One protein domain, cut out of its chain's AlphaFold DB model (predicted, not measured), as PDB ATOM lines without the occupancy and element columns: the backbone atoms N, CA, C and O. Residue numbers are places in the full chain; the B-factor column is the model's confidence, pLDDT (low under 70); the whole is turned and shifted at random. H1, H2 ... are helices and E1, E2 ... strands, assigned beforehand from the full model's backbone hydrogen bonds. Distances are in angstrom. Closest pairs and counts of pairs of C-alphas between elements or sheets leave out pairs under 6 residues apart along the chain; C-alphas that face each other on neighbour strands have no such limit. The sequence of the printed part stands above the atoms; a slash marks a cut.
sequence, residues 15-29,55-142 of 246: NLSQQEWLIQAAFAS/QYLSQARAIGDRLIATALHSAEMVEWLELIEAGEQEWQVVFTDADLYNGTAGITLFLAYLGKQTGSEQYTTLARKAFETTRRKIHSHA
ATOM      1  N   ASN A  15     122.434 117.463 161.118       71.38
ATOM      2  CA  ASN A  15     123.273 117.751 162.272       71.38
ATOM      3  C   ASN A  15     122.895 116.871 163.465       71.38
ATOM      4  O   ASN A  15     123.790 116.308 164.087       71.38
ATOM      5  N   LEU A  16     121.600 116.666 163.725       74.88
ATOM      6  CA  LEU A  16     121.129 115.754 164.768       74.88
ATOM      7  C   LEU A  16     121.646 114.330 164.537       74.88
ATOM      8  O   LEU A  16     122.277 113.773 165.427       74.88
ATOM      9  N   SER A  17     121.480 113.785 163.328       71.94
ATOM     10  CA  SER A  17     121.969 112.438 162.986       71.94
ATOM     11  C   SER A  17     123.488 112.309 163.164       71.94
ATOM     12  O   SER A  17     123.991 111.278 163.610       71.94
ATOM     13  N   GLN A  18     124.238 113.364 162.833       69.88
ATOM     14  CA  GLN A  18     125.688 113.406 163.019       69.88
ATOM     15  C   GLN A  18     126.083 113.465 164.501       69.88
ATOM     16  O   GLN A  18     127.001 112.756 164.915       69.88
ATOM     17  N   GLN A  19     125.395 114.282 165.303       76.56
ATOM     18  CA  GLN A  19     125.626 114.376 166.747       76.56
ATOM     19  C   GLN A  19     125.232 113.080 167.461       76.56
ATOM     20  O   GLN A  19     125.978 112.603 168.309       76.56
ATOM     21  N   GLU A  20     124.115 112.459 167.081       77.56
ATOM     22  CA  GLU A  20     123.711 111.146 167.583       77.56
ATOM     23  C   GLU A  20     124.758 110.082 167.264       77.56
ATOM     24  O   GLU A  20     125.129 109.318 168.154       77.56
ATOM     25  N   TRP A  21     125.291 110.063 166.037       77.81
ATOM     26  CA  TRP A  21     126.364 109.139 165.672       77.81
ATOM     27  C   TRP A  21     127.632 109.378 166.496       77.81
ATOM     28  O   TRP A  21     128.197 108.419 167.011       77.81
ATOM     29  N   LEU A  22     128.056 110.635 166.680       75.56
ATOM     30  CA  LEU A  22     129.219 110.980 167.508       75.56
ATOM     31  C   LEU A  22     129.039 110.542 168.964       75.56
ATOM     32  O   LEU A  22     129.954 109.975 169.557       75.56
ATOM     33  N   ILE A  23     127.854 110.774 169.530       76.06
ATOM     34  CA  ILE A  23     127.516 110.373 170.898       76.06
ATOM     35  C   ILE A  23     127.517 108.845 171.011       76.06
ATOM     36  O   ILE A  23     128.141 108.299 171.919       76.06
ATOM     37  N   GLN A  24     126.868 108.140 170.079       71.06
ATOM     38  CA  GLN A  24     126.851 106.676 170.048       71.06
ATOM     39  C   GLN A  24     128.257 106.095 169.881       71.06
ATOM     40  O   GLN A  24     128.594 105.147 170.584       71.06
ATOM     41  N   ALA A  25     129.080 106.673 169.006       67.81
ATOM     42  CA  ALA A  25     130.470 106.282 168.800       67.81
ATOM     43  C   ALA A  25     131.306 106.484 170.073       67.81
ATOM     44  O   ALA A  25     132.013 105.569 170.482       67.81
ATOM     45  N   ALA A  26     131.160 107.630 170.749       69.12
ATOM     46  CA  ALA A  26     131.845 107.915 172.010       69.12
ATOM     47  C   ALA A  26     131.429 106.948 173.136       69.12
ATOM     48  O   ALA A  26     132.268 106.471 173.900       69.12
ATOM     49  N   PHE A  27     130.140 106.606 173.232       66.75
ATOM     50  CA  PHE A  27     129.677 105.596 174.189       66.75
ATOM     51  C   PHE A  27     130.132 104.182 173.814       66.75
ATOM     52  O   PHE A  27     130.523 103.424 174.699       66.75
ATOM     53  N   ALA A  28     130.133 103.834 172.524       62.97
ATOM     54  CA  ALA A  28     130.644 102.556 172.036       62.97
ATOM     55  C   ALA A  28     132.144 102.399 172.323       62.97
ATOM     56  O   ALA A  28     132.567 101.308 172.684       62.97
ATOM     57  N   SER A  29     132.926 103.485 172.263       58.88
ATOM     58  CA  SER A  29     134.343 103.461 172.645       58.88
ATOM     59  C   SER A  29     134.618 103.306 174.135       58.88
ATOM     60  O   SER A  29     135.715 102.906 174.507       58.88
ATOM     61  N   GLN A  55     119.281  99.090 140.030       93.62
ATOM     62  CA  GLN A  55     119.272  98.751 141.453       93.62
ATOM     63  C   GLN A  55     120.649  98.982 142.082       93.62
ATOM     64  O   GLN A  55     120.733  99.633 143.125       93.62
ATOM     65  N   TYR A  56     121.728  98.540 141.427       93.88
ATOM     66  CA  TYR A  56     123.091  98.833 141.880       93.88
ATOM     67  C   TYR A  56     123.368 100.337 141.915       93.88
ATOM     68  O   TYR A  56     123.885 100.846 142.910       93.88
ATOM     69  N   LEU A  57     122.975 101.070 140.870       96.06
ATOM     70  CA  LEU A  57     123.187 102.512 140.796       96.06
ATOM     71  C   LEU A  57     122.372 103.266 141.853       96.06
ATOM     72  O   LEU A  57     122.865 104.232 142.430       96.06
ATOM     73  N   SER A  58     121.153 102.814 142.152       96.56
ATOM     74  CA  SER A  58     120.335 103.372 143.231       96.56
ATOM     75  C   SER A  58     121.002 103.194 144.595       96.56
ATOM     76  O   SER A  58     121.003 104.131 145.392       96.56
ATOM     77  N   GLN A  59     121.587 102.024 144.872       96.88
ATOM     78  CA  GLN A  59     122.314 101.793 146.125       96.88
ATOM     79  C   GLN A  59     123.618 102.596 146.178       96.88
ATOM     80  O   GLN A  59     123.931 103.196 147.204       96.88
ATOM     81  N   ALA A  60     124.342 102.689 145.061       97.75
ATOM     82  CA  ALA A  60     125.545 103.509 144.972       97.75
ATOM     83  C   ALA A  60     125.243 104.997 145.222       97.75
ATOM     84  O   ALA A  60     125.989 105.656 145.940       97.75
ATOM     85  N   ARG A  61     124.116 105.518 144.713       98.31
ATOM     86  CA  ARG A  61     123.641 106.876 145.034       98.31
ATOM     87  C   ARG A  61     123.344 107.038 146.518       98.31
ATOM     88  O   ARG A  61     123.845 107.981 147.110       98.31
ATOM     89  N   ALA A  62     122.636 106.093 147.135       97.94
ATOM     90  CA  ALA A  62     122.359 106.146 148.571       97.94
ATOM     91  C   ALA A  62     123.650 106.180 149.418       97.94
ATOM     92  O   ALA A  62     123.739 106.931 150.389       97.94
ATOM     93  N   ILE A  63     124.677 105.417 149.024       97.94
ATOM     94  CA  ILE A  63     126.005 105.464 149.657       97.94
ATOM     95  C   ILE A  63     126.677 106.823 149.413       97.94
ATOM     96  O   ILE A  63     127.169 107.435 150.358       97.94
ATOM     97  N   GLY A  64     126.673 107.324 148.174       97.88
ATOM     98  CA  GLY A  64     127.242 108.629 147.827       97.88
ATOM     99  C   GLY A  64     126.582 109.790 148.572       97.88
ATOM    100  O   GLY A  64     127.276 110.658 149.095       97.88
ATOM    101  N   ASP A  65     125.257 109.773 148.688       97.75
ATOM    102  CA  ASP A  65     124.482 110.770 149.428       97.75
ATOM    103  C   ASP A  65     124.809 110.718 150.919       97.75
ATOM    104  O   ASP A  65     124.977 111.760 151.556       97.75
ATOM    105  N   ARG A  66     124.996 109.514 151.476       96.50
ATOM    106  CA  ARG A  66     125.468 109.353 152.853       96.50
ATOM    107  C   ARG A  66     126.879 109.910 153.036       96.50
ATOM    108  O   ARG A  66     127.105 110.593 154.027       96.50
ATOM    109  N   LEU A  67     127.800 109.673 152.101       97.00
ATOM    110  CA  LEU A  67     129.160 110.223 152.160       97.00
ATOM    111  C   LEU A  67     129.159 111.755 152.088       97.00
ATOM    112  O   LEU A  67     129.881 112.386 152.853       97.00
ATOM    113  N   ILE A  68     128.316 112.359 151.241       96.38
ATOM    114  CA  ILE A  68     128.086 113.816 151.239       96.38
ATOM    115  C   ILE A  68     127.525 114.270 152.591       96.38
ATOM    116  O   ILE A  68     127.894 115.325 153.113       96.38
ATOM    117  N   ALA A  69     126.591 113.506 153.158       93.62
ATOM    118  CA  ALA A  69     125.937 113.885 154.396       93.62
ATOM    119  C   ALA A  69     126.894 113.858 155.598       93.62
ATOM    120  O   ALA A  69     126.816 114.738 156.453       93.62
ATOM    121  N   THR A  70     127.801 112.886 155.655       92.88
ATOM    122  CA  THR A  70     128.723 112.697 156.782       92.88
ATOM    123  C   THR A  70     130.071 113.394 156.607       92.88
ATOM    124  O   THR A  70     130.857 113.420 157.553       92.88
ATOM    125  N   ALA A  71     130.336 113.973 155.433       95.12
ATOM    126  CA  ALA A  71     131.562 114.705 155.148       95.12
ATOM    127  C   ALA A  71     131.752 115.904 156.093       95.12
ATOM    128  O   ALA A  71     130.901 116.793 156.202       95.12
ATOM    129  N   LEU A  72     132.912 115.954 156.743       93.88
ATOM    130  CA  LEU A  72     133.362 117.082 157.546       93.88
ATOM    131  C   LEU A  72     134.178 118.022 156.669       93.88
ATOM    132  O   LEU A  72     135.225 117.655 156.142       93.88
ATOM    133  N   HIS A  73     133.694 119.248 156.504       92.56
ATOM    134  CA  HIS A  73     134.322 120.231 155.632       92.56
ATOM    135  C   HIS A  73     135.107 121.270 156.430       92.56
ATOM    136  O   HIS A  73     134.567 121.926 157.320       92.56
ATOM    137  N   SER A  74     136.352 121.503 156.021       88.94
ATOM    138  CA  SER A  74     137.088 122.729 156.330       88.94
ATOM    139  C   SER A  74     137.244 123.585 155.067       88.94
ATOM    140  O   SER A  74     136.777 123.217 153.977       88.94
ATOM    141  N   ALA A  75     137.885 124.751 155.207       86.06
ATOM    142  CA  ALA A  75     138.207 125.610 154.069       86.06
ATOM    143  C   ALA A  75     139.044 124.861 153.018       86.06
ATOM    144  O   ALA A  75     138.820 125.027 151.823       86.06
ATOM    145  N   GLU A  76     139.939 123.978 153.465       86.12
ATOM    146  CA  GLU A  76     140.925 123.331 152.600       86.12
ATOM    147  C   GLU A  76     140.696 121.824 152.429       86.12
ATOM    148  O   GLU A  76     141.144 121.258 151.432       86.12
ATOM    149  N   MET A  77     140.035 121.149 153.375       92.69
ATOM    150  CA  MET A  77     139.911 119.683 153.413       92.69
ATOM    151  C   MET A  77     138.461 119.209 153.477       92.69
ATOM    152  O   MET A  77     137.542 119.955 153.840       92.69
ATOM    153  N   VAL A  78     138.265 117.951 153.097       96.31
ATOM    154  CA  VAL A  78     137.075 117.171 153.415       96.31
ATOM    155  C   VAL A  78     137.482 115.820 153.986       96.31
ATOM    156  O   VAL A  78     138.295 115.116 153.395       96.31
ATOM    157  N   GLU A  79     136.934 115.481 155.145       93.12
ATOM    158  CA  GLU A  79     137.321 114.287 155.894       93.12
ATOM    159  C   GLU A  79     136.098 113.522 156.393       93.12
ATOM    160  O   GLU A  79     134.996 114.066 156.500       93.12
ATOM    161  N   TRP A  80     136.309 112.251 156.720       94.38
ATOM    162  CA  TRP A  80     135.325 111.391 157.362       94.38
ATOM    163  C   TRP A  80     135.900 110.861 158.666       94.38
ATOM    164  O   TRP A  80     137.118 110.792 158.831       94.38
ATOM    165  N   LEU A  81     135.013 110.521 159.594       89.62
ATOM    166  CA  LEU A  81     135.390 109.884 160.846       89.62
ATOM    167  C   LEU A  81     135.294 108.369 160.712       89.62
ATOM    168  O   LEU A  81     134.348 107.846 160.122       89.62
ATOM    169  N   GLU A  82     136.255 107.690 161.316       84.19
ATOM    170  CA  GLU A  82     136.358 106.244 161.419       84.19
ATOM    171  C   GLU A  82     136.498 105.843 162.892       84.19
ATOM    172  O   GLU A  82     137.004 106.612 163.712       84.19
ATOM    173  N   LEU A  83     136.023 104.641 163.229       80.25
ATOM    174  CA  LEU A  83     136.292 104.003 164.513       80.25
ATOM    175  C   LEU A  83     137.437 103.007 164.321       80.25
ATOM    176  O   LEU A  83     137.264 102.024 163.603       80.25
ATOM    177  N   ILE A  84     138.568 103.242 164.976       78.81
ATOM    178  CA  ILE A  84     139.703 102.314 164.974       78.81
ATOM    179  C   ILE A  84     139.879 101.685 166.352       78.81
ATOM    180  O   ILE A  84     139.597 102.314 167.372       78.81
ATOM    181  N   GLU A  85     140.348 100.444 166.384       75.50
ATOM    182  CA  GLU A  85     140.751  99.769 167.615       75.50
ATOM    183  C   GLU A  85     142.170 100.237 167.986       75.50
ATOM    184  O   GLU A  85     143.118 100.050 167.224       75.50
ATOM    185  N   ALA A  86     142.312 100.902 169.131       70.94
ATOM    186  CA  ALA A  86     143.556 101.507 169.610       70.94
ATOM    187  C   ALA A  86     144.283 100.659 170.678       70.94
ATOM    188  O   ALA A  86     145.298 101.088 171.227       70.94
ATOM    189  N   GLY A  87     143.776  99.460 170.976       67.81
ATOM    190  CA  GLY A  87     144.305  98.528 171.977       67.81
ATOM    191  C   GLY A  87     143.340  97.363 172.204       67.81
ATOM    192  O   GLY A  87     142.295  97.319 171.570       67.81
ATOM    193  N   GLU A  88     143.649  96.443 173.127       60.94
ATOM    194  CA  GLU A  88     142.904  95.175 173.279       60.94
ATOM    195  C   GLU A  88     141.393  95.319 173.548       60.94
ATOM    196  O   GLU A  88     140.689  94.325 173.392       60.94
ATOM    197  N   GLN A  89     140.892  96.500 173.944       63.94
ATOM    198  CA  GLN A  89     139.458  96.810 174.104       63.94
ATOM    199  C   GLN A  89     139.136  98.318 173.997       63.94
ATOM    200  O   GLN A  89     138.115  98.765 174.519       63.94
ATOM    201  N   GLU A  90     139.997  99.124 173.373       69.56
ATOM    202  CA  GLU A  90     139.798 100.577 173.286       69.56
ATOM    203  C   GLU A  90     139.477 100.977 171.850       69.56
ATOM    204  O   GLU A  90     140.245 100.676 170.941       69.56
ATOM    205  N   TRP A  91     138.364 101.682 171.638       75.31
ATOM    206  CA  TRP A  91     138.053 102.269 170.335       75.31
ATOM    207  C   TRP A  91     138.328 103.764 170.346       75.31
ATOM    208  O   TRP A  91     138.056 104.455 171.326       75.31
ATOM    209  N   GLN A  92     138.832 104.281 169.235       77.38
ATOM    210  CA  GLN A  92     139.068 105.703 169.043       77.38
ATOM    211  C   GLN A  92     138.352 106.191 167.792       77.38
ATOM    212  O   GLN A  92     138.347 105.527 166.757       77.38
ATOM    213  N   VAL A  93     137.750 107.375 167.902       81.94
ATOM    214  CA  VAL A  93     137.207 108.105 166.757       81.94
ATOM    215  C   VAL A  93     138.340 108.931 166.160       81.94
ATOM    216  O   VAL A  93     138.840 109.854 166.804       81.94
ATOM    217  N   VAL A  94     138.735 108.607 164.935       85.44
ATOM    218  CA  VAL A  94     139.811 109.287 164.202       85.44
ATOM    219  C   VAL A  94     139.320 109.748 162.838       85.44
ATOM    220  O   VAL A  94     138.243 109.361 162.391       85.44
ATOM    221  N   PHE A  95     140.099 110.586 162.160       89.00
ATOM    222  CA  PHE A  95     139.862 110.858 160.746       89.00
ATOM    223  C   PHE A  95     140.396 109.710 159.889       89.00
ATOM    224  O   PHE A  95     141.461 109.174 160.183       89.00
ATOM    225  N   THR A  96     139.686 109.387 158.808       88.88
ATOM    226  CA  THR A  96     140.127 108.404 157.805       88.88
ATOM    227  C   THR A  96     141.513 108.751 157.260       88.88
ATOM    228  O   THR A  96     141.792 109.933 157.009       88.88
ATOM    229  N   ASP A  97     142.340 107.743 156.990       88.38
ATOM    230  CA  ASP A  97     143.679 107.933 156.417       88.38
ATOM    231  C   ASP A  97     143.630 108.359 154.927       88.38
ATOM    232  O   ASP A  97     142.586 108.745 154.383       88.38
ATOM    233  N   ALA A  98     144.769 108.368 154.242       90.88
ATOM    234  CA  ALA A  98     144.919 108.736 152.839       90.88
ATOM    235  C   ALA A  98     144.865 107.543 151.868       90.88
ATOM    236  O   ALA A  98     144.962 107.750 150.663       90.88
ATOM    237  N   ASP A  99     144.708 106.316 152.362       90.56
ATOM    238  CA  ASP A  99     144.801 105.099 151.553       90.56
ATOM    239  C   ASP A  99     143.486 104.687 150.849       90.56
ATOM    240  O   ASP A  99     142.443 105.343 150.973       90.56
ATOM    241  N   LEU A 100     143.554 103.624 150.035       93.38
ATOM    242  CA  LEU A 100     142.412 103.066 149.295       93.38
ATOM    243  C   LEU A 100     141.585 102.055 150.103       93.38
ATOM    244  O   LEU A 100     140.496 101.699 149.653       93.38
ATOM    245  N   TYR A 101     142.093 101.558 151.233       90.75
ATOM    246  CA  TYR A 101     141.467 100.496 152.017       90.75
ATOM    247  C   TYR A 101     140.294 101.028 152.847       90.75
ATOM    248  O   TYR A 101     139.143 100.646 152.631       90.75
ATOM    249  N   ASN A 102     140.587 101.942 153.768       86.62
ATOM    250  CA  ASN A 102     139.621 102.630 154.629       86.62
ATOM    251  C   ASN A 102     139.777 104.160 154.557       86.62
ATOM    252  O   ASN A 102     139.013 104.900 155.181       86.62
ATOM    253  N   GLY A 103     140.727 104.647 153.756       91.38
ATOM    254  CA  GLY A 103     141.033 106.059 153.635       91.38
ATOM    255  C   GLY A 103     140.224 106.863 152.609       91.38
ATOM    256  O   GLY A 103     139.357 106.405 151.851       91.38
ATOM    257  N   THR A 104     140.578 108.144 152.573       94.81
ATOM    258  CA  THR A 104     140.037 109.168 151.675       94.81
ATOM    259  C   THR A 104     140.292 108.878 150.194       94.81
ATOM    260  O   THR A 104     139.485 109.317 149.370       94.81
ATOM    261  N   ALA A 105     141.333 108.117 149.819       95.88
ATOM    262  CA  ALA A 105     141.536 107.736 148.418       95.88
ATOM    263  C   ALA A 105     140.426 106.798 147.931       95.88
ATOM    264  O   ALA A 105     139.922 106.974 146.818       95.88
ATOM    265  N   GLY A 106     140.000 105.837 148.760       97.06
ATOM    266  CA  GLY A 106     138.921 104.904 148.415       97.06
ATOM    267  C   GLY A 106     137.595 105.635 148.204       97.06
ATOM    268  O   GLY A 106     136.918 105.454 147.188       97.06
ATOM    269  N   ILE A 107     137.279 106.553 149.123       98.06
ATOM    270  CA  ILE A 107     136.106 107.435 149.035       98.06
ATOM    271  C   ILE A 107     136.170 108.311 147.775       98.06
ATOM    272  O   ILE A 107     135.183 108.422 147.044       98.06
ATOM    273  N   THR A 108     137.336 108.897 147.493       98.56
ATOM    274  CA  THR A 108     137.577 109.712 146.294       98.56
ATOM    275  C   THR A 108     137.300 108.916 145.024       98.56
ATOM    276  O   THR A 108     136.539 109.374 144.170       98.56
ATOM    277  N   LEU A 109     137.876 107.716 144.907       98.56
ATOM    278  CA  LEU A 109     137.716 106.848 143.742       98.56
ATOM    279  C   LEU A 109     136.243 106.481 143.522       98.56
ATOM    280  O   LEU A 109     135.731 106.608 142.406       98.56
ATOM    281  N   PHE A 110     135.551 106.085 144.593       98.62
ATOM    282  CA  PHE A 110     134.128 105.758 144.555       98.62
ATOM    283  C   PHE A 110     133.280 106.941 144.069       98.62
ATOM    284  O   PHE A 110     132.515 106.803 143.111       98.62
ATOM    285  N   LEU A 111     133.438 108.117 144.687       98.75
ATOM    286  CA  LEU A 111     132.665 109.311 144.338       98.75
ATOM    287  C   LEU A 111     132.965 109.798 142.919       98.75
ATOM    288  O   LEU A 111     132.052 110.242 142.220       98.75
ATOM    289  N   ALA A 112     134.216 109.689 142.468       98.69
ATOM    290  CA  ALA A 112     134.610 110.095 141.126       98.69
ATOM    291  C   ALA A 112     133.886 109.250 140.064       98.69
ATOM    292  O   ALA A 112     133.267 109.797 139.144       98.69
ATOM    293  N   TYR A 113     133.892 107.922 140.223       98.56
ATOM    294  CA  TYR A 113     133.169 107.017 139.328       98.56
ATOM    295  C   TYR A 113     131.650 107.167 139.442       98.56
ATOM    296  O   TYR A 113     130.967 107.161 138.417       98.56
ATOM    297  N   LEU A 114     131.111 107.363 140.651       98.56
ATOM    298  CA  LEU A 114     129.683 107.622 140.839       98.56
ATOM    299  C   LEU A 114     129.251 108.904 140.115       98.56
ATOM    300  O   LEU A 114     128.237 108.899 139.414       98.56
ATOM    301  N   GLY A 115     130.035 109.980 140.222       98.38
ATOM    302  CA  GLY A 115     129.816 111.225 139.484       98.38
ATOM    303  C   GLY A 115     129.789 111.000 137.975       98.38
ATOM    304  O   GLY A 115     128.824 111.395 137.322       98.38
ATOM    305  N   LYS A 116     130.770 110.265 137.427       97.88
ATOM    306  CA  LYS A 116     130.797 109.915 135.995       97.88
ATOM    307  C   LYS A 116     129.568 109.118 135.559       97.88
ATOM    308  O   LYS A 116     128.970 109.449 134.542       97.88
ATOM    309  N   GLN A 117     129.182 108.088 136.313       97.62
ATOM    310  CA  GLN A 117     128.068 107.209 135.929       97.62
ATOM    311  C   GLN A 117     126.693 107.860 136.089       97.62
ATOM    312  O   GLN A 117     125.739 107.476 135.418       97.62
ATOM    313  N   THR A 118     126.563 108.831 136.992       96.81
ATOM    314  CA  THR A 118     125.285 109.510 137.253       96.81
ATOM    315  C   THR A 118     125.152 110.858 136.553       96.81
ATOM    316  O   THR A 118     124.037 111.368 136.478       96.81
ATOM    317  N   GLY A 119     126.255 111.445 136.077       97.31
ATOM    318  CA  GLY A 119     126.307 112.828 135.593       97.31
ATOM    319  C   GLY A 119     126.125 113.873 136.700       97.31
ATOM    320  O   GLY A 119     125.848 115.033 136.410       97.31
ATOM    321  N   SER A 120     126.224 113.471 137.969       97.69
ATOM    322  CA  SER A 120     125.888 114.315 139.115       97.69
ATOM    323  C   SER A 120     127.091 115.125 139.600       97.69
ATOM    324  O   SER A 120     128.055 114.577 140.144       97.69
ATOM    325  N   GLU A 121     127.012 116.448 139.447       97.44
ATOM    326  CA  GLU A 121     128.095 117.380 139.788       97.44
ATOM    327  C   GLU A 121     128.458 117.362 141.280       97.44
ATOM    328  O   GLU A 121     129.624 117.539 141.627       97.44
ATOM    329  N   GLN A 122     127.501 117.085 142.173       97.69
ATOM    330  CA  GLN A 122     127.768 117.005 143.616       97.69
ATOM    331  C   GLN A 122     128.801 115.921 143.962       97.69
ATOM    332  O   GLN A 122     129.700 116.172 144.766       97.69
ATOM    333  N   TYR A 123     128.729 114.744 143.326       98.56
ATOM    334  CA  TYR A 123     129.680 113.662 143.585       98.56
ATOM    335  C   TYR A 123     131.046 113.990 142.985       98.56
ATOM    336  O   TYR A 123     132.062 113.802 143.647       98.56
ATOM    337  N   THR A 124     131.081 114.547 141.770       98.25
ATOM    338  CA  THR A 124     132.334 114.959 141.120       98.25
ATOM    339  C   THR A 124     133.041 116.070 141.899       98.25
ATOM    340  O   THR A 124     134.249 115.989 142.114       98.25
ATOM    341  N   THR A 125     132.305 117.080 142.362       97.81
ATOM    342  CA  THR A 125     132.852 118.186 143.159       97.81
ATOM    343  C   THR A 125     133.414 117.685 144.484       97.81
ATOM    344  O   THR A 125     134.534 118.043 144.857       97.81
ATOM    345  N   LEU A 126     132.681 116.806 145.177       98.25
ATOM    346  CA  LEU A 126     133.169 116.208 146.415       98.25
ATOM    347  C   LEU A 126     134.393 115.318 146.174       98.25
ATOM    348  O   LEU A 126     135.353 115.416 146.931       98.25
ATOM    349  N   ALA A 127     134.403 114.520 145.101       98.56
ATOM    350  CA  ALA A 127     135.548 113.692 144.728       98.56
ATOM    351  C   ALA A 127     136.803 114.535 144.470       98.56
ATOM    352  O   ALA A 127     137.873 114.202 144.962       98.56
ATOM    353  N   ARG A 128     136.684 115.665 143.761       98.12
ATOM    354  CA  ARG A 128     137.819 116.578 143.541       98.12
ATOM    355  C   ARG A 128     138.337 117.175 144.850       98.12
ATOM    356  O   ARG A 128     139.543 117.210 145.067       98.12
ATOM    357  N   LYS A 129     137.446 117.592 145.756       97.94
ATOM    358  CA  LYS A 129     137.858 118.105 147.075       97.94
ATOM    359  C   LYS A 129     138.497 117.016 147.951       97.94
ATOM    360  O   LYS A 129     139.457 117.295 148.673       97.94
ATOM    361  N   ALA A 130     137.978 115.791 147.891       98.19
ATOM    362  CA  ALA A 130     138.528 114.640 148.600       98.19
ATOM    363  C   ALA A 130     139.912 114.262 148.051       98.19
ATOM    364  O   ALA A 130     140.840 114.124 148.840       98.19
ATOM    365  N   PHE A 131     140.089 114.257 146.726       98.19
ATOM    366  CA  PHE A 131     141.386 114.066 146.077       98.19
ATOM    367  C   PHE A 131     142.431 115.073 146.569       98.19
ATOM    368  O   PHE A 131     143.517 114.672 146.977       98.19
ATOM    369  N   GLU A 132     142.095 116.366 146.608       97.25
ATOM    370  CA  GLU A 132     143.013 117.387 147.128       97.25
ATOM    371  C   GLU A 132     143.348 117.171 148.609       97.25
ATOM    372  O   GLU A 132     144.466 117.454 149.037       97.25
ATOM    373  N   THR A 133     142.414 116.631 149.396       95.81
ATOM    374  CA  THR A 133     142.670 116.267 150.798       95.81
ATOM    375  C   THR A 133     143.642 115.092 150.895       95.81
ATOM    376  O   THR A 133     144.638 115.185 151.612       95.81
ATOM    377  N   THR A 134     143.399 114.020 150.136       94.94
ATOM    378  CA  THR A 134     144.281 112.848 150.041       94.94
ATOM    379  C   THR A 134     145.688 113.251 149.611       94.94
ATOM    380  O   THR A 134     146.665 112.928 150.284       94.94
ATOM    381  N   ARG A 135     145.789 114.037 148.534       93.94
ATOM    382  CA  ARG A 135     147.048 114.564 148.007       93.94
ATOM    383  C   ARG A 135     147.810 115.339 149.079       93.94
ATOM    384  O   ARG A 135     148.996 115.101 149.288       93.94
ATOM    385  N   ARG A 136     147.131 116.223 149.817       92.12
ATOM    386  CA  ARG A 136     147.760 117.012 150.883       92.12
ATOM    387  C   ARG A 136     148.247 116.147 152.044       92.12
ATOM    388  O   ARG A 136     149.353 116.388 152.513       92.12
ATOM    389  N   LYS A 137     147.471 115.139 152.464       89.31
ATOM    390  CA  LYS A 137     147.880 114.177 153.504       89.31
ATOM    391  C   LYS A 137     149.135 113.410 153.103       89.31
ATOM    392  O   LYS A 137     150.043 113.270 153.909       89.31
ATOM    393  N   ILE A 138     149.224 112.959 151.858       87.94
ATOM    394  CA  ILE A 138     150.392 112.204 151.389       87.94
ATOM    395  C   ILE A 138     151.626 113.105 151.324       87.94
ATOM    396  O   ILE A 138     152.679 112.759 151.855       87.94
ATOM    397  N   HIS A 139     151.489 114.302 150.749       84.56
ATOM    398  CA  HIS A 139     152.615 115.234 150.635       84.56
ATOM    399  C   HIS A 139     153.047 115.831 151.978       84.56
ATOM    400  O   HIS A 139     154.235 116.092 152.163       84.56
ATOM    401  N   SER A 140     152.143 116.008 152.950       81.62
ATOM    402  CA  SER A 140     152.523 116.476 154.293       81.62
ATOM    403  C   SER A 140     153.398 115.472 155.037       81.62
ATOM    404  O   SER A 140     154.185 115.866 155.895       81.62
ATOM    405  N   HIS A 141     153.298 114.192 154.684       69.50
ATOM    406  CA  HIS A 141     154.134 113.134 155.230       69.50
ATOM    407  C   HIS A 141     155.251 112.702 154.266       69.50
ATOM    408  O   HIS A 141     155.885 111.676 154.488       69.50
ATOM    409  N   ALA A 142     155.563 113.492 153.228       58.62
ATOM    410  CA  ALA A 142     156.612 113.164 152.257       58.62
ATOM    411  C   ALA A 142     158.007 112.985 152.895       58.62
ATOM    412  O   ALA A 142     158.837 112.249 152.370       58.62
TER     413      ALA A 142
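This is residues 15 to 29 and 55 to 142 of the 246 residues of an uncharacterized protein of Dictyobacter kobayashii (UniProt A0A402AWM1). H3 and H4 make a helical hairpin, side by side, and H2 crosses near its closed end, with part of H2 packing on both helices. Toward the other side a two-stranded hairpin, E1 and E2, reaches away from these three helices, and H1 runs alongside it, with residues 22 to 29 near the strands. The printed part has 103 residues with four named helices and two named strands, in the order H1, H2, E1, E2, H3, H4; the sheet, E1 - E2, is antiparallel, and the class is mostly helix. The whole is compact, with a radius of gyration of the C-alphas of 14.6 A and spans of 43 by 37 by 25 A.

H1, residues 15 to 29, and H2, residues 55 to 70, are close but not clearly touching; their closest C-alphas, those of Gln 18 and Thr 70, are 7.0 A apart, and their lines are about perpendicular at 84 degrees. Between H2 and E1, residues 81 to 87, residues 72 to 73 pair antiparallel with residues 78 to 79. E1 and E2, residues 90 to 95, form an antiparallel hairpin, with 146 degrees between their directions; N 84 and O 92 are 2.9 A apart and N 92 and O 84 2.8 A, both within hydrogen-bond range. The closest C-alphas of H1 and E2, those of Ser 29 and Trp 91, are 4.5 A apart. H3, residues 104 to 118, touches H2 with residues 111 to 114 alone, closest at the C-alphas of Gly 64 and Leu 111, 6.5 A, at a steep tilt of 50 degrees, opposite ways. H4, residues 121 to 140, touches H3 at a shallow tilt of 22 degrees, opposite ways, a helical hairpin; the closest C-alphas, those of Thr 108 and Ala 127, are 4.7 A apart. H2 and H4 only just touch, with 3 pairs of C-alphas within 8 A; the closest are those of Gly 64 and Tyr 123, 7.0 A. H1 is apart from H3 and H4. In H1, H2, H3 and H4 every O i to N i+4 pair is within hydrogen-bond range.

H1 begins at C-alpha 15, (123.273, 117.751, 162.272), and is 20.8 A long from first to last C-alpha. H2 is 22.8 A long, E1 18.2 A, E2 16.2 A and H3 20.6 A. H4, the longest helix, is 28.4 A long and ends at C-alpha 140, (152.523, 116.476, 154.293).

The C-alphas farthest apart, those of Glu 88 and Gly 119, are 44.8 A apart. Residues 30 to 54 are not printed, and C-alphas 29 and 55 are 35.0 A apart across the cut. Of the links that are printed whole, none is long. The mean pLDDT of the printed part is 88.2; residue 18 and residues 25 to 29, 87 to 90 and 141 to 142 are under 70.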